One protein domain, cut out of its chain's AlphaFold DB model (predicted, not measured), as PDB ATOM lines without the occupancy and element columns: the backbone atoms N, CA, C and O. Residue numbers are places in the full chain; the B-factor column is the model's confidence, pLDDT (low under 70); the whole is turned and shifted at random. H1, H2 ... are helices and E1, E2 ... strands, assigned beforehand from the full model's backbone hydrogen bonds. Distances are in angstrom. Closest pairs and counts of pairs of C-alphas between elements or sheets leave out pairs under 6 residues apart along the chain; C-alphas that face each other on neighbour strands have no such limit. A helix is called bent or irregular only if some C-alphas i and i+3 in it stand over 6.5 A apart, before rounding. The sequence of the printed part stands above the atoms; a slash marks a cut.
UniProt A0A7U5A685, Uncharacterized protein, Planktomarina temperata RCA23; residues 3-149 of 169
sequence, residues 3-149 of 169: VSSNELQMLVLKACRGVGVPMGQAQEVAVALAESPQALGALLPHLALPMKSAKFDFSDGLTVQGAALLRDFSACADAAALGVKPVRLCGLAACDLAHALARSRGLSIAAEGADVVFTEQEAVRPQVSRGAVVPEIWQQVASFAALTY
ATOM      1  N   VAL A   3     -15.277 -46.812 -34.796       92.06
ATOM      2  CA  VAL A   3     -15.330 -45.609 -33.953       92.06
ATOM      3  C   VAL A   3     -14.706 -45.881 -32.591       92.06
ATOM      4  O   VAL A   3     -14.709 -47.015 -32.100       92.06
ATOM      5  N   SER A   4     -14.128 -44.849 -31.981       93.06
ATOM      6  CA  SER A   4     -13.713 -44.926 -30.584       93.06
ATOM      7  C   SER A   4     -14.926 -44.871 -29.656       93.06
ATOM      8  O   SER A   4     -15.969 -44.300 -29.982       93.06
ATOM      9  N   SER A   5     -14.783 -45.444 -28.465       92.12
ATOM     10  CA  SER A   5     -15.845 -45.447 -27.460       92.12
ATOM     11  C   SER A   5     -16.209 -44.032 -27.005       92.12
ATOM     12  O   SER A   5     -17.382 -43.750 -26.799       92.12
ATOM     13  N   ASN A   6     -15.233 -43.118 -26.948       93.56
ATOM     14  CA  ASN A   6     -15.467 -41.711 -26.611       93.56
ATOM     15  C   ASN A   6     -16.291 -40.989 -27.690       93.56
ATOM     16  O   ASN A   6     -17.190 -40.218 -27.360       93.56
ATOM     17  N   GLU A   7     -16.012 -41.239 -28.974       95.75
ATOM     18  CA  GLU A   7     -16.805 -40.676 -30.077       95.75
ATOM     19  C   GLU A   7     -18.249 -41.179 -30.029       95.75
ATOM     20  O   GLU A   7     -19.183 -40.386 -30.152       95.75
ATOM     21  N   LEU A   8     -18.435 -42.482 -29.797       95.81
ATOM     22  CA  LEU A   8     -19.759 -43.084 -29.674       95.81
ATOM     23  C   LEU A   8     -20.522 -42.537 -28.460       95.81
ATOM     24  O   LEU A   8     -21.677 -42.139 -28.591       95.81
ATOM     25  N   GLN A   9     -19.868 -42.456 -27.301       96.38
ATOM     26  CA  GLN A   9     -20.461 -41.920 -26.079       96.38
ATOM     27  C   GLN A   9     -20.913 -40.468 -26.274       96.38
ATOM     28  O   GLN A   9     -22.052 -40.124 -25.961       96.38
ATOM     29  N   MET A  10     -20.059 -39.613 -26.845       97.31
ATOM     30  CA  MET A  10     -20.403 -38.211 -27.098       97.31
ATOM     31  C   MET A  10     -21.544 -38.057 -28.105       97.31
ATOM     32  O   MET A  10     -22.408 -37.198 -27.918       97.31
ATOM     33  N   LEU A  11     -21.570 -38.883 -29.155       97.94
ATOM     34  CA  LEU A  11     -22.659 -38.897 -30.129       97.94
ATOM     35  C   LEU A  11     -23.995 -39.257 -29.464       97.94
ATOM     36  O   LEU A  11     -24.968 -38.516 -29.600       97.94
ATOM     37  N   VAL A  12     -24.031 -40.369 -28.727       98.19
ATOM     38  CA  VAL A  12     -25.241 -40.870 -28.059       98.19
ATOM     39  C   VAL A  12     -25.736 -39.884 -27.006       98.19
ATOM     40  O   VAL A  12     -26.934 -39.603 -26.951       98.19
ATOM     41  N   LEU A  13     -24.824 -39.324 -26.207       98.50
ATOM     42  CA  LEU A  13     -25.153 -38.313 -25.208       98.50
ATOM     43  C   LEU A  13     -25.870 -37.128 -25.861       98.50
ATOM     44  O   LEU A  13     -26.955 -36.742 -25.425       98.50
ATOM     45  N   LYS A  14     -25.295 -36.576 -26.936       98.31
ATOM     46  CA  LYS A  14     -25.908 -35.464 -27.669       98.31
ATOM     47  C   LYS A  14     -27.249 -35.861 -28.276       98.31
ATOM     48  O   LYS A  14     -28.192 -35.092 -28.163       98.31
ATOM     49  N   ALA A  15     -27.368 -37.047 -28.868       98.25
ATOM     50  CA  ALA A  15     -28.626 -37.512 -29.450       98.25
ATOM     51  C   ALA A  15     -29.752 -37.600 -28.411       98.25
ATOM     52  O   ALA A  15     -30.836 -37.064 -28.629       98.25
ATOM     53  N   CYS A  16     -29.474 -38.189 -27.244       97.88
ATOM     54  CA  CYS A  16     -30.431 -38.261 -26.141       97.88
ATOM     55  C   CYS A  16     -30.815 -36.859 -25.639       97.88
ATOM     56  O   CYS A  16     -31.993 -36.568 -25.429       97.88
ATOM     57  N   ARG A  17     -29.837 -35.956 -25.493       97.06
ATOM     58  CA  ARG A  17     -30.094 -34.561 -25.102       97.06
ATOM     59  C   ARG A  17     -30.916 -33.802 -26.141       97.06
ATOM     60  O   ARG A  17     -31.796 -33.040 -25.754       97.06
ATOM     61  N   GLY A  18     -30.666 -34.044 -27.424       95.62
ATOM     62  CA  GLY A  18     -31.374 -33.430 -28.543       95.62
ATOM     63  C   GLY A  18     -32.870 -33.747 -28.569       95.62
ATOM     64  O   GLY A  18     -33.662 -32.911 -28.990       95.62
ATOM     65  N   VAL A  19     -33.274 -34.909 -28.043       95.44
ATOM     66  CA  VAL A  19     -34.690 -35.304 -27.903       95.44
ATOM     67  C   VAL A  19     -35.255 -35.061 -26.494       95.44
ATOM     68  O   VAL A  19     -36.363 -35.486 -26.175       95.44
ATOM     69  N   GLY A  20     -34.504 -34.362 -25.635       94.75
ATOM     70  CA  GLY A  20     -34.959 -33.910 -24.319       94.75
ATOM     71  C   GLY A  20     -34.728 -34.874 -23.151       94.75
ATOM     72  O   GLY A  20     -35.182 -34.574 -22.047       94.75
ATOM     73  N   VAL A  21     -34.019 -35.997 -23.333       96.69
ATOM     74  CA  VAL A  21     -33.710 -36.943 -22.236       96.69
ATOM     75  C   VAL A  21     -32.920 -36.222 -21.135       96.69
ATOM     76  O   VAL A  21     -31.953 -35.528 -21.469       96.69
ATOM     77  N   PRO A  22     -33.265 -36.354 -19.837       96.12
ATOM     78  CA  PRO A  22     -32.531 -35.676 -18.769       96.12
ATOM     79  C   PRO A  22     -31.056 -36.102 -18.712       96.12
ATOM     80  O   PRO A  22     -30.690 -37.200 -19.126       96.12
ATOM     81  N   MET A  23     -30.190 -35.208 -18.223       97.00
ATOM     82  CA  MET A  23     -28.732 -35.356 -18.351       97.00
ATOM     83  C   MET A  23     -28.188 -36.657 -17.740       97.00
ATOM     84  O   MET A  23     -27.362 -37.313 -18.370       97.00
ATOM     85  N   GLY A  24     -28.675 -37.047 -16.556       96.56
ATOM     86  CA  GLY A  24     -28.243 -38.276 -15.885       96.56
ATOM     87  C   GLY A  24     -28.512 -39.512 -16.740       96.56
ATOM     88  O   GLY A  24     -27.588 -40.240 -17.091       96.56
ATOM     89  N   GLN A  25     -29.757 -39.686 -17.184       97.31
ATOM     90  CA  GLN A  25     -30.128 -40.829 -18.013       97.31
ATOM     91  C   GLN A  25     -29.462 -40.796 -19.395       97.31
ATOM     92  O   GLN A  25     -29.031 -41.831 -19.896       97.31
ATOM     93  N   ALA A  26     -29.300 -39.614 -20.000       98.12
ATOM     94  CA  ALA A  26     -28.591 -39.478 -21.271       98.12
ATOM     95  C   ALA A  26     -27.133 -39.970 -21.170       98.12
ATOM     96  O   ALA A  26     -26.631 -40.616 -22.091       98.12
ATOM     97  N   GLN A  27     -26.462 -39.704 -20.046       97.81
ATOM     98  CA  GLN A  27     -25.108 -40.188 -19.792       97.81
ATOM     99  C   GLN A  27     -25.063 -41.703 -19.570       97.81
ATOM    100  O   GLN A  27     -24.156 -42.361 -20.079       97.81
ATOM    101  N   GLU A  28     -26.046 -42.273 -18.875       96.88
ATOM    102  CA  GLU A  28     -26.146 -43.724 -18.684       96.88
ATOM    103  C   GLU A  28     -26.329 -44.478 -20.003       96.88
ATOM    104  O   GLU A  28     -25.627 -45.457 -20.258       96.88
ATOM    105  N   VAL A  29     -27.213 -43.985 -20.877       97.75
ATOM    106  CA  VAL A  29     -27.410 -44.548 -22.222       97.75
ATOM    107  C   VAL A  29     -26.115 -44.461 -23.035       97.75
ATOM    108  O   VAL A  29     -25.744 -45.416 -23.719       97.75
ATOM    109  N   ALA A  30     -25.392 -43.343 -22.930       97.44
ATOM    110  CA  ALA A  30     -24.121 -43.149 -23.616       97.44
ATOM    111  C   ALA A  30     -23.047 -44.151 -23.173       97.44
ATOM    112  O   ALA A  30     -22.355 -44.715 -24.021       97.44
ATOM    113  N   VAL A  31     -22.923 -44.398 -21.864       95.56
ATOM    114  CA  VAL A  31     -22.002 -45.407 -21.317       95.56
ATOM    115  C   VAL A  31     -22.395 -46.805 -21.792       95.56
ATOM    116  O   VAL A  31     -21.554 -47.527 -22.321       95.56
ATOM    117  N   ALA A  32     -23.678 -47.161 -21.690       95.81
ATOM    118  CA  ALA A  32     -24.164 -48.480 -22.089       95.81
ATOM    119  C   ALA A  32     -23.874 -48.800 -23.562       95.81
ATOM    120  O   ALA A  32     -23.447 -49.907 -23.894       95.81
ATOM    121  N   LEU A  33     -24.057 -47.824 -24.455       95.62
ATOM    122  CA  LEU A  33     -23.780 -48.001 -25.881       95.62
ATOM    123  C   LEU A  33     -22.290 -47.926 -26.224       95.62
ATOM    124  O   LEU A  33     -21.869 -48.566 -27.183       95.62
ATOM    125  N   ALA A  34     -21.473 -47.221 -25.436       94.31
ATOM    126  CA  ALA A  34     -20.017 -47.277 -25.568       94.31
ATOM    127  C   ALA A  34     -19.453 -48.667 -25.212       94.31
ATOM    128  O   ALA A  34     -18.478 -49.112 -25.821       94.31
ATOM    129  N   GLU A  35     -20.082 -49.357 -24.258       93.31
ATOM    130  CA  GLU A  35     -19.758 -50.732 -23.861       93.31
ATOM    131  C   GLU A  35     -20.393 -51.789 -24.782       93.31
ATOM    132  O   GLU A  35     -19.853 -52.885 -24.927       93.31
ATOM    133  N   SER A  36     -21.523 -51.467 -25.423       92.75
ATOM    134  CA  SER A  36     -22.248 -52.355 -26.346       92.75
ATOM    135  C   SER A  36     -22.597 -51.667 -27.680       92.75
ATOM    136  O   SER A  36     -23.778 -51.440 -27.962       92.75
ATOM    137  N   PRO A  37     -21.608 -51.359 -28.546       93.06
ATOM    138  CA  PRO A  37     -21.833 -50.612 -29.791       93.06
ATOM    139  C   PRO A  37     -22.838 -51.257 -30.754       93.06
ATOM    140  O   PRO A  37     -23.514 -50.561 -31.511       93.06
ATOM    141  N   GLN A  38     -22.974 -52.584 -30.709       91.50
ATOM    142  CA  GLN A  38     -23.932 -53.348 -31.508       91.50
ATOM    143  C   GLN A  38     -25.397 -52.971 -31.228       91.50
ATOM    144  O   GLN A  38     -26.233 -53.092 -32.118       91.50
ATOM    145  N   ALA A  39     -25.706 -52.458 -30.032       93.81
ATOM    146  CA  ALA A  39     -27.058 -52.042 -29.662       93.81
ATOM    147  C   ALA A  39     -27.418 -50.630 -30.164       93.81
ATOM    148  O   ALA A  39     -28.539 -50.171 -29.947       93.81
ATOM    149  N   LEU A  40     -26.513 -49.931 -30.869       95.75
ATOM    150  CA  LEU A  40     -26.777 -48.572 -31.353       95.75
ATOM    151  C   LEU A  40     -28.004 -48.506 -32.274       95.75
ATOM    152  O   LEU A  40     -28.759 -47.542 -32.216       95.75
ATOM    153  N   GLY A  41     -28.245 -49.535 -33.090       95.75
ATOM    154  CA  GLY A  41     -29.441 -49.594 -33.939       95.75
ATOM    155  C   GLY A  41     -30.744 -49.611 -33.141       95.75
ATOM    156  O   GLY A  41     -31.715 -48.962 -33.528       95.75
ATOM    157  N   ALA A  42     -30.742 -50.274 -31.981       95.88
ATOM    158  CA  ALA A  42     -31.895 -50.335 -31.093       95.88
ATOM    159  C   ALA A  42     -32.199 -48.989 -30.415       95.88
ATOM    160  O   ALA A  42     -33.298 -48.821 -29.902       95.88
ATOM    161  N   LEU A  43     -31.285 -48.010 -30.447       97.25
ATOM    162  CA  LEU A  43     -31.525 -46.658 -29.930       97.25
ATOM    163  C   LEU A  43     -32.525 -45.862 -30.782       97.25
ATOM    164  O   LEU A  43     -33.291 -45.062 -30.246       97.25
ATOM    165  N   LEU A  44     -32.533 -46.075 -32.101       97.00
ATOM    166  CA  LEU A  44     -33.251 -45.220 -33.052       97.00
ATOM    167  C   LEU A  44     -34.764 -45.118 -32.793       97.00
ATOM    168  O   LEU A  44     -35.265 -43.992 -32.760       97.00
ATOM    169  N   PRO A  45     -35.506 -46.220 -32.549       95.06
ATOM    170  CA  PRO A  45     -36.932 -46.123 -32.238       95.06
ATOM    171  C   PRO A  45     -37.201 -45.303 -30.974       95.06
ATOM    172  O   PRO A  45     -38.196 -44.588 -30.902       95.06
ATOM    173  N   HIS A  46     -36.306 -45.360 -29.985       95.50
ATOM    174  CA  HIS A  46     -36.470 -44.629 -28.731       95.50
ATOM    175  C   HIS A  46     -36.143 -43.136 -28.850       95.50
ATOM    176  O   HIS A  46     -36.725 -42.346 -28.114       95.50
ATOM    177  N   LEU A  47     -35.260 -42.744 -29.774       96.75
ATOM    178  CA  LEU A  47     -35.028 -41.331 -30.105       96.75
ATOM    179  C   LEU A  47     -36.184 -40.736 -30.919       96.75
ATOM    180  O   LEU A  47     -36.515 -39.566 -30.759       96.75
ATOM    181  N   ALA A  48     -36.802 -41.534 -31.794       95.00
ATOM    182  CA  ALA A  48     -37.879 -41.080 -32.673       95.00
ATOM    183  C   ALA A  48     -39.235 -40.923 -31.962       95.00
ATOM    184  O   ALA A  48     -40.110 -40.206 -32.452       95.00
ATOM    185  N   LEU A  49     -39.440 -41.606 -30.832       87.69
ATOM    186  CA  LEU A  49     -40.696 -41.568 -30.086       87.69
ATOM    187  C   LEU A  49     -40.684 -40.458 -29.026       87.69
ATOM    188  O   LEU A  49     -39.710 -40.324 -28.284       87.69
ATOM    189  N   PRO A  50     -41.782 -39.695 -28.870       86.75
ATOM    190  CA  PRO A  50     -41.882 -38.729 -27.785       86.75
ATOM    191  C   PRO A  50     -41.868 -39.452 -26.434       86.75
ATOM    192  O   PRO A  50     -42.537 -40.476 -26.258       86.75
ATOM    193  N   MET A  51     -41.156 -38.891 -25.455       88.06
ATOM    194  CA  MET A  51     -41.159 -39.413 -24.089       88.06
ATOM    195  C   MET A  51     -42.535 -39.213 -23.446       88.06
ATOM    196  O   MET A  51     -42.878 -38.125 -22.989       88.06
ATOM    197  N   LYS A  52     -43.330 -40.282 -23.399       89.12
ATOM    198  CA  LYS A  52     -44.622 -40.316 -22.700       89.12
ATOM    199  C   LYS A  52     -44.424 -40.663 -21.226       89.12
ATOM    200  O   LYS A  52     -43.391 -41.211 -20.848       89.12
ATOM    201  N   SER A  53     -45.393 -40.331 -20.380       92.12
ATOM    202  CA  SER A  53     -45.381 -40.744 -18.972       92.12
ATOM    203  C   SER A  53     -45.654 -42.241 -18.856       92.12
ATOM    204  O   SER A  53     -46.639 -42.728 -19.409       92.12
ATOM    205  N   ALA A  54     -44.792 -42.948 -18.129       95.88
ATOM    206  CA  ALA A  54     -45.000 -44.348 -17.789       95.88
ATOM    207  C   ALA A  54     -45.886 -44.479 -16.544       95.88
ATOM    208  O   ALA A  54     -45.922 -43.584 -15.695       95.88
ATOM    209  N   LYS A  55     -46.590 -45.606 -16.424       97.69
ATOM    210  CA  LYS A  55     -47.341 -45.969 -15.217       97.69
ATOM    211  C   LYS A  55     -46.522 -46.962 -14.402       97.69
ATOM    212  O   LYS A  55     -46.150 -48.010 -14.924       97.69
ATOM    213  N   PHE A  56     -46.296 -46.634 -13.134       97.75
ATOM    214  CA  PHE A  56     -45.597 -47.475 -12.167       97.75
ATOM    215  C   PHE A  56     -46.620 -48.094 -11.216       97.75
ATOM    216  O   PHE A  56     -47.420 -47.377 -10.613       97.75
ATOM    217  N   ASP A  57     -46.608 -49.416 -11.116       97.69
ATOM    218  CA  ASP A  57     -47.431 -50.201 -10.203       97.69
ATOM    219  C   ASP A  57     -46.518 -50.923  -9.208       97.69
ATOM    220  O   ASP A  57     -45.583 -51.612  -9.615       97.69
ATOM    221  N   PHE A  58     -46.792 -50.736  -7.917       96.88
ATOM    222  CA  PHE A  58     -46.004 -51.278  -6.808       96.88
ATOM    223  C   PHE A  58     -46.753 -52.359  -6.010       96.88
ATOM    224  O   PHE A  58     -46.353 -52.698  -4.899       96.88
ATOM    225  N   SER A  59     -47.880 -52.857  -6.530       95.56
ATOM    226  CA  SER A  59     -48.750 -53.800  -5.811       95.56
ATOM    227  C   SER A  59     -48.104 -55.179  -5.617       95.56
ATOM    228  O   SER A  59     -48.371 -55.841  -4.619       95.56
ATOM    229  N   ASP A  60     -47.257 -55.595  -6.559       93.06
ATOM    230  CA  ASP A  60     -46.496 -56.848  -6.532       93.06
ATOM    231  C   ASP A  60     -45.119 -56.611  -7.174       93.06
ATOM    232  O   ASP A  60     -44.942 -56.701  -8.392       93.06
ATOM    233  N   GLY A  61     -44.159 -56.175  -6.356       95.69
ATOM    234  CA  GLY A  61     -42.859 -55.701  -6.830       95.69
ATOM    235  C   GLY A  61     -42.959 -54.346  -7.534       95.69
ATOM    236  O   GLY A  61     -43.545 -53.409  -7.003       95.69
ATOM    237  N   LEU A  62     -42.356 -54.223  -8.715       97.88
ATOM    238  CA  LEU A  62     -42.437 -53.048  -9.578       97.88
ATOM    239  C   LEU A  62     -42.804 -53.473 -11.000       97.88
ATOM    240  O   LEU A  62     -42.021 -54.130 -11.680       97.88
ATOM    241  N   THR A  63     -43.961 -53.032 -11.481       98.00
ATOM    242  CA  THR A  63     -44.381 -53.205 -12.875       98.00
ATOM    243  C   THR A  63     -44.521 -51.847 -13.549       98.00
ATOM    244  O   THR A  63     -45.234 -50.970 -13.062       98.00
ATOM    245  N   VAL A  64     -43.854 -51.667 -14.690       97.75
ATOM    246  CA  VAL A  64     -43.854 -50.410 -15.445       97.75
ATOM    247  C   VAL A  64     -44.478 -50.608 -16.820       97.75
ATOM    248  O   VAL A  64     -43.997 -51.388 -17.642       97.75
ATOM    249  N   GLN A  65     -45.544 -49.856 -17.085       96.94
ATOM    250  CA  GLN A  65     -46.293 -49.879 -18.342       96.94
ATOM    251  C   GLN A  65     -45.992 -48.621 -19.158       96.94
ATOM    252  O   GLN A  65     -46.011 -47.508 -18.629       96.94
ATOM    253  N   GLY A  66     -45.743 -48.792 -20.460       94.25
ATOM    254  CA  GLY A  66     -45.447 -47.671 -21.359       94.25
ATOM    255  C   GLY A  66     -44.128 -46.963 -21.034       94.25
ATOM    256  O   GLY A  66     -44.043 -45.746 -21.182       94.25
ATOM    257  N   ALA A  67     -43.123 -47.712 -20.566       94.56
ATOM    258  CA  ALA A  67     -41.818 -47.180 -20.194       94.56
ATOM    259  C   ALA A  67     -41.138 -46.453 -21.367       94.56
ATOM    260  O   ALA A  67     -40.913 -47.031 -22.433       94.56
ATOM    261  N   ALA A  68     -40.736 -45.202 -21.148       95.00
ATOM    262  CA  ALA A  68     -39.784 -44.526 -22.012       95.00
ATOM    263  C   ALA A  68     -38.383 -44.982 -21.594       95.00
ATOM    264  O   ALA A  68     -37.818 -44.448 -20.644       95.00
ATOM    265  N   LEU A  69     -37.826 -45.983 -22.281       94.88
ATOM    266  CA  LEU A  69     -36.592 -46.665 -21.863       94.88
ATOM    267  C   LEU A  69     -35.425 -45.703 -21.565       94.88
ATOM    268  O   LEU A  69     -34.723 -45.883 -20.577       94.88
ATOM    269  N   LEU A  70     -35.279 -44.631 -22.353       96.31
ATOM    270  CA  LEU A  70     -34.241 -43.609 -22.157       96.31
ATOM    271  C   LEU A  70     -34.386 -42.804 -20.858       96.31
ATOM    272  O   LEU A  70     -33.446 -42.122 -20.483       96.31
ATOM    273  N   ARG A  71     -35.550 -42.831 -20.201       95.38
ATOM    274  CA  ARG A  71     -35.836 -42.093 -18.962       95.38
ATOM    275  C   ARG A  71     -36.093 -43.029 -17.784       95.38
ATOM    276  O   ARG A  71     -35.568 -42.812 -16.700       95.38
ATOM    277  N   ASP A  72     -36.920 -44.047 -17.992       96.31
ATOM    278  CA  ASP A  72     -37.521 -44.827 -16.908       96.31
ATOM    279  C   ASP A  72     -36.686 -46.061 -16.531       96.31
ATOM    280  O   ASP A  72     -36.867 -46.621 -15.448       96.31
ATOM    281  N   PHE A  73     -35.745 -46.482 -17.389       96.31
ATOM    282  CA  PHE A  73     -34.925 -47.665 -17.122       96.31
ATOM    283  C   PHE A  73     -34.075 -47.514 -15.859       96.31
ATOM    284  O   PHE A  73     -33.973 -48.470 -15.096       96.31
ATOM    285  N   SER A  74     -33.505 -46.328 -15.608       95.56
ATOM    286  CA  SER A  74     -32.640 -46.097 -14.444       95.56
ATOM    287  C   SER A  74     -33.380 -46.389 -13.135       95.56
ATOM    288  O   SER A  74     -32.858 -47.097 -12.284       95.56
ATOM    289  N   ALA A  75     -34.639 -45.950 -13.017       96.00
ATOM    290  CA  ALA A  75     -35.470 -46.217 -11.844       96.00
ATOM    291  C   ALA A  75     -35.767 -47.716 -11.663       96.00
ATOM    292  O   ALA A  75     -35.777 -48.218 -10.541       96.00
ATOM    293  N   CYS A  76     -35.977 -48.447 -12.762       97.06
ATOM    294  CA  CYS A  76     -36.194 -49.895 -12.720       97.06
ATOM    295  C   CYS A  76     -34.917 -50.644 -12.316       97.06
ATOM    296  O   CYS A  76     -34.965 -51.548 -11.486       97.06
ATOM    297  N   ALA A  77     -33.774 -50.240 -12.872       95.81
ATOM    298  CA  ALA A  77     -32.470 -50.797 -12.532       95.81
ATOM    299  C   ALA A  77     -32.120 -50.560 -11.057       95.81
ATOM    300  O   ALA A  77     -31.655 -51.480 -10.389       95.81
ATOM    301  N   ASP A  78     -32.395 -49.364 -10.533       96.00
ATOM    302  CA  ASP A  78     -32.172 -49.042  -9.123       96.00
ATOM    303  C   ASP A  78     -33.091 -49.874  -8.211       96.00
ATOM    304  O   ASP A  78     -32.625 -50.436  -7.222       96.00
ATOM    305  N   ALA A  79     -34.371 -50.046  -8.566       96.38
ATOM    306  CA  ALA A  79     -35.287 -50.918  -7.824       96.38
ATOM    307  C   ALA A  79     -34.793 -52.376  -7.785       96.38
ATOM    308  O   ALA A  79     -34.791 -53.002  -6.724       96.38
ATOM    309  N   ALA A  80     -34.323 -52.902  -8.920       95.56
ATOM    310  CA  ALA A  80     -33.767 -54.249  -8.995       95.56
ATOM    311  C   ALA A  80     -32.483 -54.384  -8.156       95.56
ATOM    312  O   ALA A  80     -32.336 -55.351  -7.412       95.56
ATOM    313  N   ALA A  81     -31.587 -53.392  -8.214       92.81
ATOM    314  CA  ALA A  81     -30.360 -53.359  -7.417       92.81
ATOM    315  C   ALA A  81     -30.631 -53.274  -5.901       92.81
ATOM    316  O   ALA A  81     -29.857 -53.800  -5.106       92.81
ATOM    317  N   LEU A  82     -31.748 -52.659  -5.500       94.25
ATOM    318  CA  LEU A  82     -32.229 -52.629  -4.114       94.25
ATOM    319  C   LEU A  82     -32.949 -53.922  -3.684       94.25
ATOM    320  O   LEU A  82     -33.361 -54.036  -2.531       94.25
ATOM    321  N   GLY A  83     -33.099 -54.898  -4.582       93.50
ATOM    322  CA  GLY A  83     -33.700 -56.195  -4.285       93.50
ATOM    323  C   GLY A  83     -35.225 -56.250  -4.409       93.50
ATOM    324  O   GLY A  83     -35.819 -57.220  -3.939       93.50
ATOM    325  N   VAL A  84     -35.869 -55.260  -5.044       95.88
ATOM    326  CA  VAL A  84     -37.305 -55.327  -5.376       95.88
ATOM    327  C   VAL A  84     -37.544 -56.483  -6.345       95.88
ATOM    328  O   VAL A  84     -36.806 -56.646  -7.316       95.88
ATOM    329  N   LYS A  85     -38.573 -57.298  -6.088       93.44
ATOM    330  CA  LYS A  85     -38.929 -58.450  -6.926       93.44
ATOM    331  C   LYS A  85     -40.452 -58.618  -7.003       93.44
ATOM    332  O   LYS A  85     -41.089 -58.546  -5.954       93.44
ATOM    333  N   PRO A  86     -41.013 -58.889  -8.196       95.31
ATOM    334  CA  PRO A  86     -40.365 -58.772  -9.511       95.31
ATOM    335  C   PRO A  86     -40.121 -57.299  -9.906       95.31
ATOM    336  O   PRO A  86     -40.812 -56.414  -9.419       95.31
ATOM    337  N   VAL A  87     -39.174 -57.024 -10.814       97.88
ATOM    338  CA  VAL A  87     -39.128 -55.747 -11.560       97.88
ATOM    339  C   VAL A  87     -39.394 -56.043 -13.029       97.88
ATOM    340  O   VAL A  87     -38.631 -56.779 -13.654       97.88
ATOM    341  N   ARG A  88     -40.474 -55.481 -13.574       97.38
ATOM    342  CA  ARG A  88     -41.014 -55.791 -14.899       97.38
ATOM    343  C   ARG A  88     -41.233 -54.531 -15.727       97.38
ATOM    344  O   ARG A  88     -41.834 -53.561 -15.272       97.38
ATOM    345  N   LEU A  89     -40.800 -54.592 -16.977       97.00
ATOM    346  CA  LEU A  89     -40.999 -53.578 -18.006       97.00
ATOM    347  C   LEU A  89     -41.885 -54.177 -19.106       97.00
ATOM    348  O   LEU A  89     -41.467 -55.095 -19.818       97.00
ATOM    349  N   CYS A  90     -43.113 -53.675 -19.243       95.94
ATOM    350  CA  CYS A  90     -44.087 -54.276 -20.151       95.94
ATOM    351  C   CYS A  90     -43.803 -53.959 -21.628       95.94
ATOM    352  O   CYS A  90     -43.552 -52.804 -21.981       95.94
ATOM    353  N   GLY A  91     -43.908 -54.970 -22.498       92.50
ATOM    354  CA  GLY A  91     -43.794 -54.813 -23.956       92.50
ATOM    355  C   GLY A  91     -42.378 -54.564 -24.497       92.50
ATOM    356  O   GLY A  91     -42.235 -54.019 -25.591       92.50
ATOM    357  N   LEU A  92     -41.332 -54.913 -23.739       90.25
ATOM    358  CA  LEU A  92     -39.926 -54.618 -24.064       90.25
ATOM    359  C   LEU A  92     -39.037 -55.867 -24.240       90.25
ATOM    360  O   LEU A  92     -37.816 -55.737 -24.304       90.25
ATOM    361  N   ALA A  93     -39.622 -57.065 -24.374       83.88
ATOM    362  CA  ALA A  93     -38.889 -58.337 -24.466       83.88
ATOM    363  C   ALA A  93     -37.802 -58.392 -25.563       83.88
ATOM    364  O   ALA A  93     -36.744 -58.977 -25.351       83.88
ATOM    365  N   ALA A  94     -38.036 -57.775 -26.727       83.75
ATOM    366  CA  ALA A  94     -37.139 -57.836 -27.890       83.75
ATOM    367  C   ALA A  94     -36.209 -56.611 -28.029       83.75
ATOM    368  O   ALA A  94     -35.797 -56.262 -29.134       83.75
ATOM    369  N   CYS A  95     -35.926 -55.902 -26.932       89.06
ATOM    370  CA  CYS A  95     -35.156 -54.661 -26.972       89.06
ATOM    371  C   CYS A  95     -33.681 -54.879 -26.587       89.06
ATOM    372  O   CYS A  95     -33.343 -55.006 -25.406       89.06
ATOM    373  N   ASP A  96     -32.778 -54.843 -27.570       93.31
ATOM    374  CA  ASP A  96     -31.326 -54.929 -27.326       93.31
ATOM    375  C   ASP A  96     -30.798 -53.755 -26.488       93.31
ATOM    376  O   ASP A  96     -29.845 -53.911 -25.723       93.31
ATOM    377  N   LEU A  97     -31.440 -52.582 -26.574       95.81
ATOM    378  CA  LEU A  97     -31.068 -51.430 -25.754       95.81
ATOM    379  C   LEU A  97     -31.312 -51.700 -24.264       95.81
ATOM    380  O   LEU A  97     -30.474 -51.336 -23.442       95.81
ATOM    381  N   ALA A  98     -32.410 -52.374 -23.905       95.69
ATOM    382  CA  ALA A  98     -32.686 -52.724 -22.511       95.69
ATOM    383  C   ALA A  98     -31.595 -53.651 -21.951       95.69
ATOM    384  O   ALA A  98     -31.120 -53.444 -20.836       95.69
ATOM    385  N   HIS A  99     -31.132 -54.615 -22.753       94.50
ATOM    386  CA  HIS A  99     -30.042 -55.514 -22.372       94.50
ATOM    387  C   HIS A  99     -28.711 -54.768 -22.213       94.50
ATOM    388  O   HIS A  99     -27.992 -55.008 -21.244       94.50
ATOM    389  N   ALA A 100     -28.390 -53.835 -23.117       95.00
ATOM    390  CA  ALA A 100     -27.191 -53.002 -23.003       95.00
ATOM    391  C   ALA A 100     -27.205 -52.144 -21.724       95.00
ATOM    392  O   ALA A 100     -26.201 -52.078 -21.015       95.00
ATOM    393  N   LEU A 101     -28.352 -51.535 -21.400       96.12
ATOM    394  CA  LEU A 101     -28.532 -50.730 -20.188       96.12
ATOM    395  C   LEU A 101     -28.451 -51.572 -18.906       96.12
ATOM    396  O   LEU A 101     -27.834 -51.152 -17.930       96.12
ATOM    397  N   ALA A 102     -29.044 -52.769 -18.895       95.31
ATOM    398  CA  ALA A 102     -28.935 -53.686 -17.762       95.31
ATOM    399  C   ALA A 102     -27.471 -54.079 -17.530       95.31
ATOM    400  O   ALA A 102     -26.940 -53.953 -16.424       95.31
ATOM    401  N   ARG A 103     -26.791 -54.472 -18.611       93.31
ATOM    402  CA  ARG A 103     -25.420 -54.963 -18.566       93.31
ATOM    403  C   ARG A 103     -24.431 -53.903 -18.088       93.31
ATOM    404  O   ARG A 103     -23.555 -54.238 -17.294       93.31
ATOM    405  N   SER A 104     -24.581 -52.644 -18.500       93.44
ATOM    406  CA  SER A 104     -23.707 -51.552 -18.033       93.44
ATOM    407  C   SER A 104     -23.856 -51.270 -16.535       93.44
ATOM    408  O   SER A 104     -22.914 -50.830 -15.873       93.44
ATOM    409  N   ARG A 105     -25.019 -51.599 -15.959       92.06
ATOM    410  CA  ARG A 105     -25.263 -51.566 -14.512       92.06
ATOM    411  C   ARG A 105     -24.792 -52.836 -13.792       92.06
ATOM    412  O   ARG A 105     -24.657 -52.801 -12.574       92.06
ATOM    413  N   GLY A 106     -24.424 -53.899 -14.509       92.69
ATOM    414  CA  GLY A 106     -24.092 -55.215 -13.939       92.69
ATOM    415  C   GLY A 106     -25.320 -56.085 -13.642       92.69
ATOM    416  O   GLY A 106     -25.214 -57.079 -12.934       92.69
ATOM    417  N   LEU A 107     -26.483 -55.718 -14.180       93.69
ATOM    418  CA  LEU A 107     -27.748 -56.430 -14.013       93.69
ATOM    419  C   LEU A 107     -28.031 -57.302 -15.242       93.69
ATOM    420  O   LEU A 107     -27.615 -56.967 -16.353       93.69
ATOM    421  N   SER A 108     -28.799 -58.374 -15.058       93.94
ATOM    422  CA  SER A 108     -29.340 -59.167 -16.167       93.94
ATOM    423  C   SER A 108     -30.855 -59.070 -16.215       93.94
ATOM    424  O   SER A 108     -31.530 -59.006 -15.186       93.94
ATOM    425  N   ILE A 109     -31.392 -59.115 -17.427       95.25
ATOM    426  CA  ILE A 109     -32.825 -59.156 -17.688       95.25
ATOM    427  C   ILE A 109     -33.145 -60.344 -18.597       95.25
ATOM    428  O   ILE A 109     -32.290 -60.776 -19.369       95.25
ATOM    429  N   ALA A 110     -34.366 -60.860 -18.510       94.75
ATOM    430  CA  ALA A 110     -34.858 -61.948 -19.344       94.75
ATOM    431  C   ALA A 110     -36.253 -61.630 -19.887       94.75
ATOM    432  O   ALA A 110     -37.042 -60.934 -19.245       94.75
ATOM    433  N   ALA A 111     -36.551 -62.147 -21.076       94.81
ATOM    434  CA  ALA A 111     -37.881 -62.055 -21.657       94.81
ATOM    435  C   ALA A 111     -38.852 -63.005 -20.939       94.81
ATOM    436  O   ALA A 111     -38.568 -64.191 -20.775       94.81
ATOM    437  N   GLU A 112     -40.024 -62.491 -20.575       94.25
ATOM    438  CA  GLU A 112     -41.138 -63.263 -20.035       94.25
ATOM    439  C   GLU A 112     -42.413 -62.887 -20.799       94.25
ATOM    440  O   GLU A 112     -43.056 -61.865 -20.544       94.25
ATOM    441  N   GLY A 113     -42.755 -63.693 -21.807       93.19
ATOM    442  CA  GLY A 113     -43.802 -63.341 -22.764       93.19
ATOM    443  C   GLY A 113     -43.413 -62.103 -23.581       93.19
ATOM    444  O   GLY A 113     -42.386 -62.100 -24.255       93.19
ATOM    445  N   ALA A 114     -44.246 -61.061 -23.536       94.00
ATOM    446  CA  ALA A 114     -43.979 -59.778 -24.198       94.00
ATOM    447  C   ALA A 114     -43.148 -58.808 -23.336       94.00
ATOM    448  O   ALA A 114     -42.702 -57.765 -23.823       94.00
ATOM    449  N   ASP A 115     -42.932 -59.145 -22.066       95.62
ATOM    450  CA  ASP A 115     -42.308 -58.269 -21.087       95.62
ATOM    451  C   ASP A 115     -40.850 -58.645 -20.865       95.62
ATOM    452  O   ASP A 115     -40.400 -59.739 -21.210       95.62
ATOM    453  N   VAL A 116     -40.108 -57.729 -20.257       95.62
ATOM    454  CA  VAL A 116     -38.752 -57.995 -19.794       95.62
ATOM    455  C   VAL A 116     -38.689 -57.840 -18.278       95.62
ATOM    456  O   VAL A 116     -39.252 -56.898 -17.714       95.62
ATOM    457  N   VAL A 117     -38.044 -58.798 -17.616       96.62
ATOM    458  CA  VAL A 117     -37.998 -58.924 -16.156       96.62
ATOM    459  C   VAL A 117     -36.546 -58.983 -15.698       96.62
ATOM    460  O   VAL A 117     -35.721 -59.656 -16.315       96.62
ATOM    461  N   PHE A 118     -36.219 -58.267 -14.623       96.00
ATOM    462  CA  PHE A 118     -34.887 -58.324 -14.019       96.00
ATOM    463  C   PHE A 118     -34.664 -59.668 -13.323       96.00
ATOM    464  O   PHE A 118     -35.543 -60.185 -12.636       96.00
ATOM    465  N   THR A 119     -33.468 -60.223 -13.495       92.94
ATOM    466  CA  THR A 119     -33.075 -61.535 -12.967       92.94
ATOM    467  C   THR A 119     -31.940 -61.397 -11.957       92.94
ATOM    468  O   THR A 119     -31.220 -60.402 -11.956       92.94
ATOM    469  N   GLU A 120     -31.755 -62.412 -11.113       81.31
ATOM    470  CA  GLU A 120     -30.700 -62.431 -10.086       81.31
ATOM    471  C   GLU A 120     -29.292 -62.681 -10.649       81.31
ATOM    472  O   GLU A 120     -28.312 -62.617  -9.910       81.31
ATOM    473  N   GLN A 121     -29.162 -62.979 -11.945       75.75
ATOM    474  CA  GLN A 121     -27.854 -63.170 -12.556       75.75
ATOM    475  C   GLN A 121     -27.135 -61.830 -12.710       75.75
ATOM    476  O   GLN A 121     -27.582 -60.939 -13.430       75.75
ATOM    477  N   GLU A 122     -25.973 -61.701 -12.078       74.44
ATOM    478  CA  GLU A 122     -25.075 -60.583 -12.346       74.44
ATOM    479  C   GLU A 122     -24.510 -60.698 -13.766       74.44
ATOM    480  O   GLU A 122     -24.013 -61.748 -14.187       74.44
ATOM    481  N   ALA A 123     -24.589 -59.602 -14.519       77.19
ATOM    482  CA  ALA A 123     -24.011 -59.536 -15.851       77.19
ATOM    483  C   ALA A 123     -22.567 -59.028 -15.778       77.19
ATOM    484  O   ALA A 123     -22.279 -57.995 -15.171       77.19
ATOM    485  N   VAL A 124     -21.656 -59.699 -16.483       78.12
ATOM    486  CA  VAL A 124     -20.277 -59.215 -16.631       78.12
ATOM    487  C   VAL A 124     -20.277 -57.948 -17.485       78.12
ATOM    488  O   VAL A 124     -20.636 -57.992 -18.670       78.12
ATOM    489  N   ARG A 125     -19.831 -56.826 -16.911       77.88
ATOM    490  CA  ARG A 125     -19.694 -55.563 -17.649       77.88
ATOM    491  C   ARG A 125     -18.728 -55.736 -18.828       77.88
ATOM    492  O   ARG A 125     -17.657 -56.319 -18.641       77.88
ATOM    493  N   PRO A 126     -19.091 -55.301 -20.048       74.81
ATOM    494  CA  PRO A 126     -18.194 -55.386 -21.189       74.81
ATOM    495  C   PRO A 126     -16.963 -54.517 -20.952       74.81
ATOM    496  O   PRO A 126     -17.048 -53.447 -20.354       74.81
ATOM    497  N   GLN A 127     -15.821 -54.943 -21.484       74.25
ATOM    498  CA  GLN A 127     -14.674 -54.056 -21.567       74.25
ATOM    499  C   GLN A 127     -14.865 -53.092 -22.741       74.25
ATOM    500  O   GLN A 127     -15.118 -53.506 -23.875       74.25
ATOM    501  N   VAL A 128     -14.708 -51.801 -22.462       75.38
ATOM    502  CA  VAL A 128     -14.766 -50.738 -23.466       75.38
ATOM    503  C   VAL A 128     -13.703 -50.984 -24.541       75.38
ATOM    504  O   VAL A 128     -12.511 -51.087 -24.246       75.38
ATOM    505  N   SER A 129     -14.132 -51.088 -25.799       73.00
ATOM    506  CA  SER A 129     -13.254 -51.295 -26.956       73.00
ATOM    507  C   SER A 129     -13.781 -50.554 -28.190       73.00
ATOM    508  O   SER A 129     -14.904 -50.046 -28.199       73.00
ATOM    509  N   ARG A 130     -12.951 -50.444 -29.237       81.88
ATOM    510  CA  ARG A 130     -13.376 -49.847 -30.512       81.88
ATOM    511  C   ARG A 130     -14.499 -50.686 -31.120       81.88
ATOM    512  O   ARG A 130     -14.335 -51.887 -31.313       81.88
ATOM    513  N   GLY A 131     -15.609 -50.033 -31.451       81.62
ATOM    514  CA  GLY A 131     -16.804 -50.678 -31.983       81.62
ATOM    515  C   GLY A 131     -16.922 -50.525 -33.495       81.62
ATOM    516  O   GLY A 131     -16.650 -49.454 -34.044       81.62
ATOM    517  N   ALA A 132     -17.370 -51.585 -34.167       87.62
ATOM    518  CA  ALA A 132     -17.866 -51.485 -35.532       87.62
ATOM    519  C   ALA A 132     -19.322 -51.003 -35.502       87.62
ATOM    520  O   ALA A 132     -20.179 -51.641 -34.897       87.62
ATOM    521  N   VAL A 133     -19.589 -49.880 -36.164       91.69
ATOM    522  CA  VAL A 133     -20.924 -49.284 -36.276       91.69
ATOM    523  C   VAL A 133     -21.320 -49.177 -37.747       91.69
ATOM    524  O   VAL A 133     -20.482 -48.910 -38.616       91.69
ATOM    525  N   VAL A 134     -22.602 -49.388 -38.033       95.19
ATOM    526  CA  VAL A 134     -23.191 -49.203 -39.364       95.19
ATOM    527  C   VAL A 134     -23.250 -47.697 -39.687       95.19
ATOM    528  O   VAL A 134     -23.842 -46.951 -38.902       95.19
ATOM    529  N   PRO A 135     -22.638 -47.216 -40.789       95.81
ATOM    530  CA  PRO A 135     -22.579 -45.785 -41.115       95.81
ATOM    531  C   PRO A 135     -23.946 -45.092 -41.192       95.81
ATOM    532  O   PRO A 135     -24.088 -43.945 -40.774       95.81
ATOM    533  N   GLU A 136     -24.964 -45.793 -41.682       97.25
ATOM    534  CA  GLU A 136     -26.326 -45.279 -41.818       97.25
ATOM    535  C   GLU A 136     -26.959 -45.026 -40.444       97.25
ATOM    536  O   GLU A 136     -27.524 -43.958 -40.204       97.25
ATOM    537  N   ILE A 137     -26.785 -45.968 -39.508       97.12
ATOM    538  CA  ILE A 137     -27.241 -45.829 -38.116       97.12
ATOM    539  C   ILE A 137     -26.512 -44.658 -37.453       97.12
ATOM    540  O   ILE A 137     -27.138 -43.831 -36.792       97.12
ATOM    541  N   TRP A 138     -25.198 -44.551 -37.663       97.31
ATOM    542  CA  TRP A 138     -24.399 -43.441 -37.145       97.31
ATOM    543  C   TRP A 138     -24.950 -42.083 -37.597       97.31
ATOM    544  O   TRP A 138     -25.148 -41.196 -36.768       97.31
ATOM    545  N   GLN A 139     -25.254 -41.928 -38.890       97.81
ATOM    546  CA  GLN A 139     -25.817 -40.689 -39.433       97.81
ATOM    547  C   GLN A 139     -27.202 -40.354 -38.864       97.81
ATOM    548  O   GLN A 139     -27.488 -39.201 -38.528       97.81
ATOM    549  N   GLN A 140     -28.064 -41.356 -38.694       98.19
ATOM    550  CA  GLN A 140     -29.379 -41.142 -38.094       98.19
ATOM    551  C   GLN A 140     -29.262 -40.661 -36.640       98.19
ATOM    552  O   GLN A 140     -29.904 -39.681 -36.268       98.19
ATOM    553  N   VAL A 141     -28.384 -41.269 -35.834       97.94
ATOM    554  CA  VAL A 141     -28.123 -40.810 -34.458       97.94
ATOM    555  C   VAL A 141     -27.497 -39.408 -34.451       97.94
ATOM    556  O   VAL A 141     -27.872 -38.569 -33.629       97.94
ATOM    557  N   ALA A 142     -26.604 -39.102 -35.398       97.50
ATOM    558  CA  ALA A 142     -26.014 -37.770 -35.549       97.50
ATOM    559  C   ALA A 142     -27.052 -36.684 -35.861       97.50
ATOM    560  O   ALA A 142     -26.929 -35.564 -35.366       97.50
ATOM    561  N   SER A 143     -28.108 -37.024 -36.599       97.19
ATOM    562  CA  SER A 143     -29.216 -36.103 -36.875       97.19
ATOM    563  C   SER A 143     -29.965 -35.714 -35.595       97.19
ATOM    564  O   SER A 143     -30.262 -34.540 -35.390       97.19
ATOM    565  N   PHE A 144     -30.187 -36.661 -34.676       97.50
ATOM    566  CA  PHE A 144     -30.737 -36.351 -33.350       97.50
ATOM    567  C   PHE A 144     -29.751 -35.554 -32.489       97.50
ATOM    568  O   PHE A 144     -30.155 -34.644 -31.770       97.50
ATOM    569  N   ALA A 145     -28.450 -35.845 -32.577       97.31
ATOM    570  CA  ALA A 145     -27.424 -35.089 -31.859       97.31
ATOM    571  C   ALA A 145     -27.368 -33.619 -32.293       97.31
ATOM    572  O   ALA A 145     -27.120 -32.744 -31.461       97.31
ATOM    573  N   ALA A 146     -27.642 -33.335 -33.568       96.12
ATOM    574  CA  ALA A 146     -27.689 -31.978 -34.098       96.12
ATOM    575  C   ALA A 146     -28.796 -31.114 -33.465       96.12
ATOM    576  O   ALA A 146     -28.657 -29.895 -33.423       96.12
ATOM    577  N   LEU A 147     -29.842 -31.724 -32.888       93.50
ATOM    578  CA  LEU A 147     -30.911 -31.010 -32.173       93.50
ATOM    579  C   LEU A 147     -30.427 -30.332 -30.876       93.50
ATOM    580  O   LEU A 147     -31.166 -29.562 -30.271       93.50
ATOM    581  N   THR A 148     -29.193 -30.603 -30.436       89.50
ATOM    582  CA  THR A 148     -28.563 -29.888 -29.312       89.50
ATOM    583  C   THR A 148     -28.065 -28.491 -29.676       89.50
ATOM    584  O   THR A 148     -27.798 -27.690 -28.780       89.50
ATOM    585  N   TYR A 149     -27.924 -28.188 -30.967       81.38
ATOM    586  CA  TYR A 149     -27.484 -26.882 -31.432       81.38
ATOM    587  C   TYR A 149     -28.684 -25.947 -31.596       81.38
ATOM    588  O   TYR A 149     -29.711 -26.320 -32.160       81.38
TER     589      TYR A 149
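Overview. This is residues 3 to 149 of the 169 residues of an uncharacterized protein of Planktomarina temperata RCA23 (UniProt A0A7U5A685). A five-stranded sheet makes one end of the domain and a group of four helices, H1, H2, H3 and H6, makes the other, with H4 and H5 between: these two cover one face of the sheet, H2 packs on both, and H3 packs on H5. The other face of the sheet has no named helix over it, and a long stretch, residues 120 to 134, runs back along the outside from E5 to H6. The printed part has 147 residues, with six named helices and five named strands in the order H1 H2 H3 E1 E2 H4 E3 H5 E4 E5 H6. The sheet runs E1 E2 E3 E5 E4 and is mixed, and the class is mixed, helices and strands. The whole is compact, with a radius of gyration of the C-alphas of 14.7 A, and spans 42 by 31 by 25 A.

Along the chain. H1, residues 5 to 18, is 19.7 A long and begins at C-alpha 5 at (-15.845, -45.447, -27.460). H2, residues 23 to 35, is 18.6 A long, and H3, residues 37 to 48, is 18.9 A long. H3 is irregular: C-alphas 38 and 41 are 7.1 A apart. E1 is residues 55 to 57 and E2 residues 62 to 65. H4, residues 69 to 81, is 17.1 A long and only just irregular, with C-alphas 71 and 74 6.8 A apart. E3 is residues 87 to 89. H5, residues 96 to 105, is 14.6 A long. E4, residues 108 to 112, is 13.1 A long, and E5, residues 115 to 119, 12.7 A, beginning at C-alpha 115 at (-42.308, -58.269, -21.087). H6, residues 135 to 146, is 16.3 A long and ends at C-alpha 146 at (-27.689, -31.978, -34.098).

Arrangement. H1, H2 and H3 form an up-and-down bundle, each helix running against the one before it. H1 and H2, a helical hairpin, touch at Gln 9 and Ala 30, their closest C-alphas, 4.6 A apart; their tilt of 34 degrees is only just shallow. H1 and H3 only just touch, with 3 pairs of C-alphas within 8 A, the closest being Cys 16 and Leu 47 at 6.8 A. H6 touches H1 with residues 141 to 146 alone, closest at C-alphas 145 and 15, 3.6 A, at a steep tilt of 49 degrees. H2 touches H5 about perpendicular, at 81 degrees, with C-alphas 32 and 104 closest at 5.1 A. H4 and H5 are on the same face of the sheet, two layers; H4, at a height of 8.5 A, lies over E3 and runs along the strands, at 7 degrees to E3 on the local plane. E2, H4 and E3 form a strand-helix-strand unit, two parallel neighbours with a helix between; E3, H5 and E4 form a split one, with E5 between the strands; both crossovers are right-handed. In the hairpin E1 and E2, antiparallel, N 57 and O 63 are 2.8 A apart, within hydrogen-bond range. Across parallel E2 and E3, N 64 and O 88 are 2.8 A apart; across antiparallel E3 and E5, N 89 and O 116 are 2.9 A apart; in the antiparallel hairpin E4 and E5, N 110 and O 117 are 2.8 A apart; these three pairs too are within hydrogen-bond range. Every O i to N i+4 pair is within hydrogen-bond range in H1, H2, H5 and H6, but 7 of 9 in H4 and 2 of 8 in H3, where 7 of 9 O i to N i+3 pairs are.

Size, cuts and confidence. The two C-alphas farthest apart are those of Ser 59 and Pro 135, 44.7 A. The printed part has no cut, and the link from E5 to H6, 15 residues, is long. The mean pLDDT of the printed part is 93.5, and no printed residue is under 70.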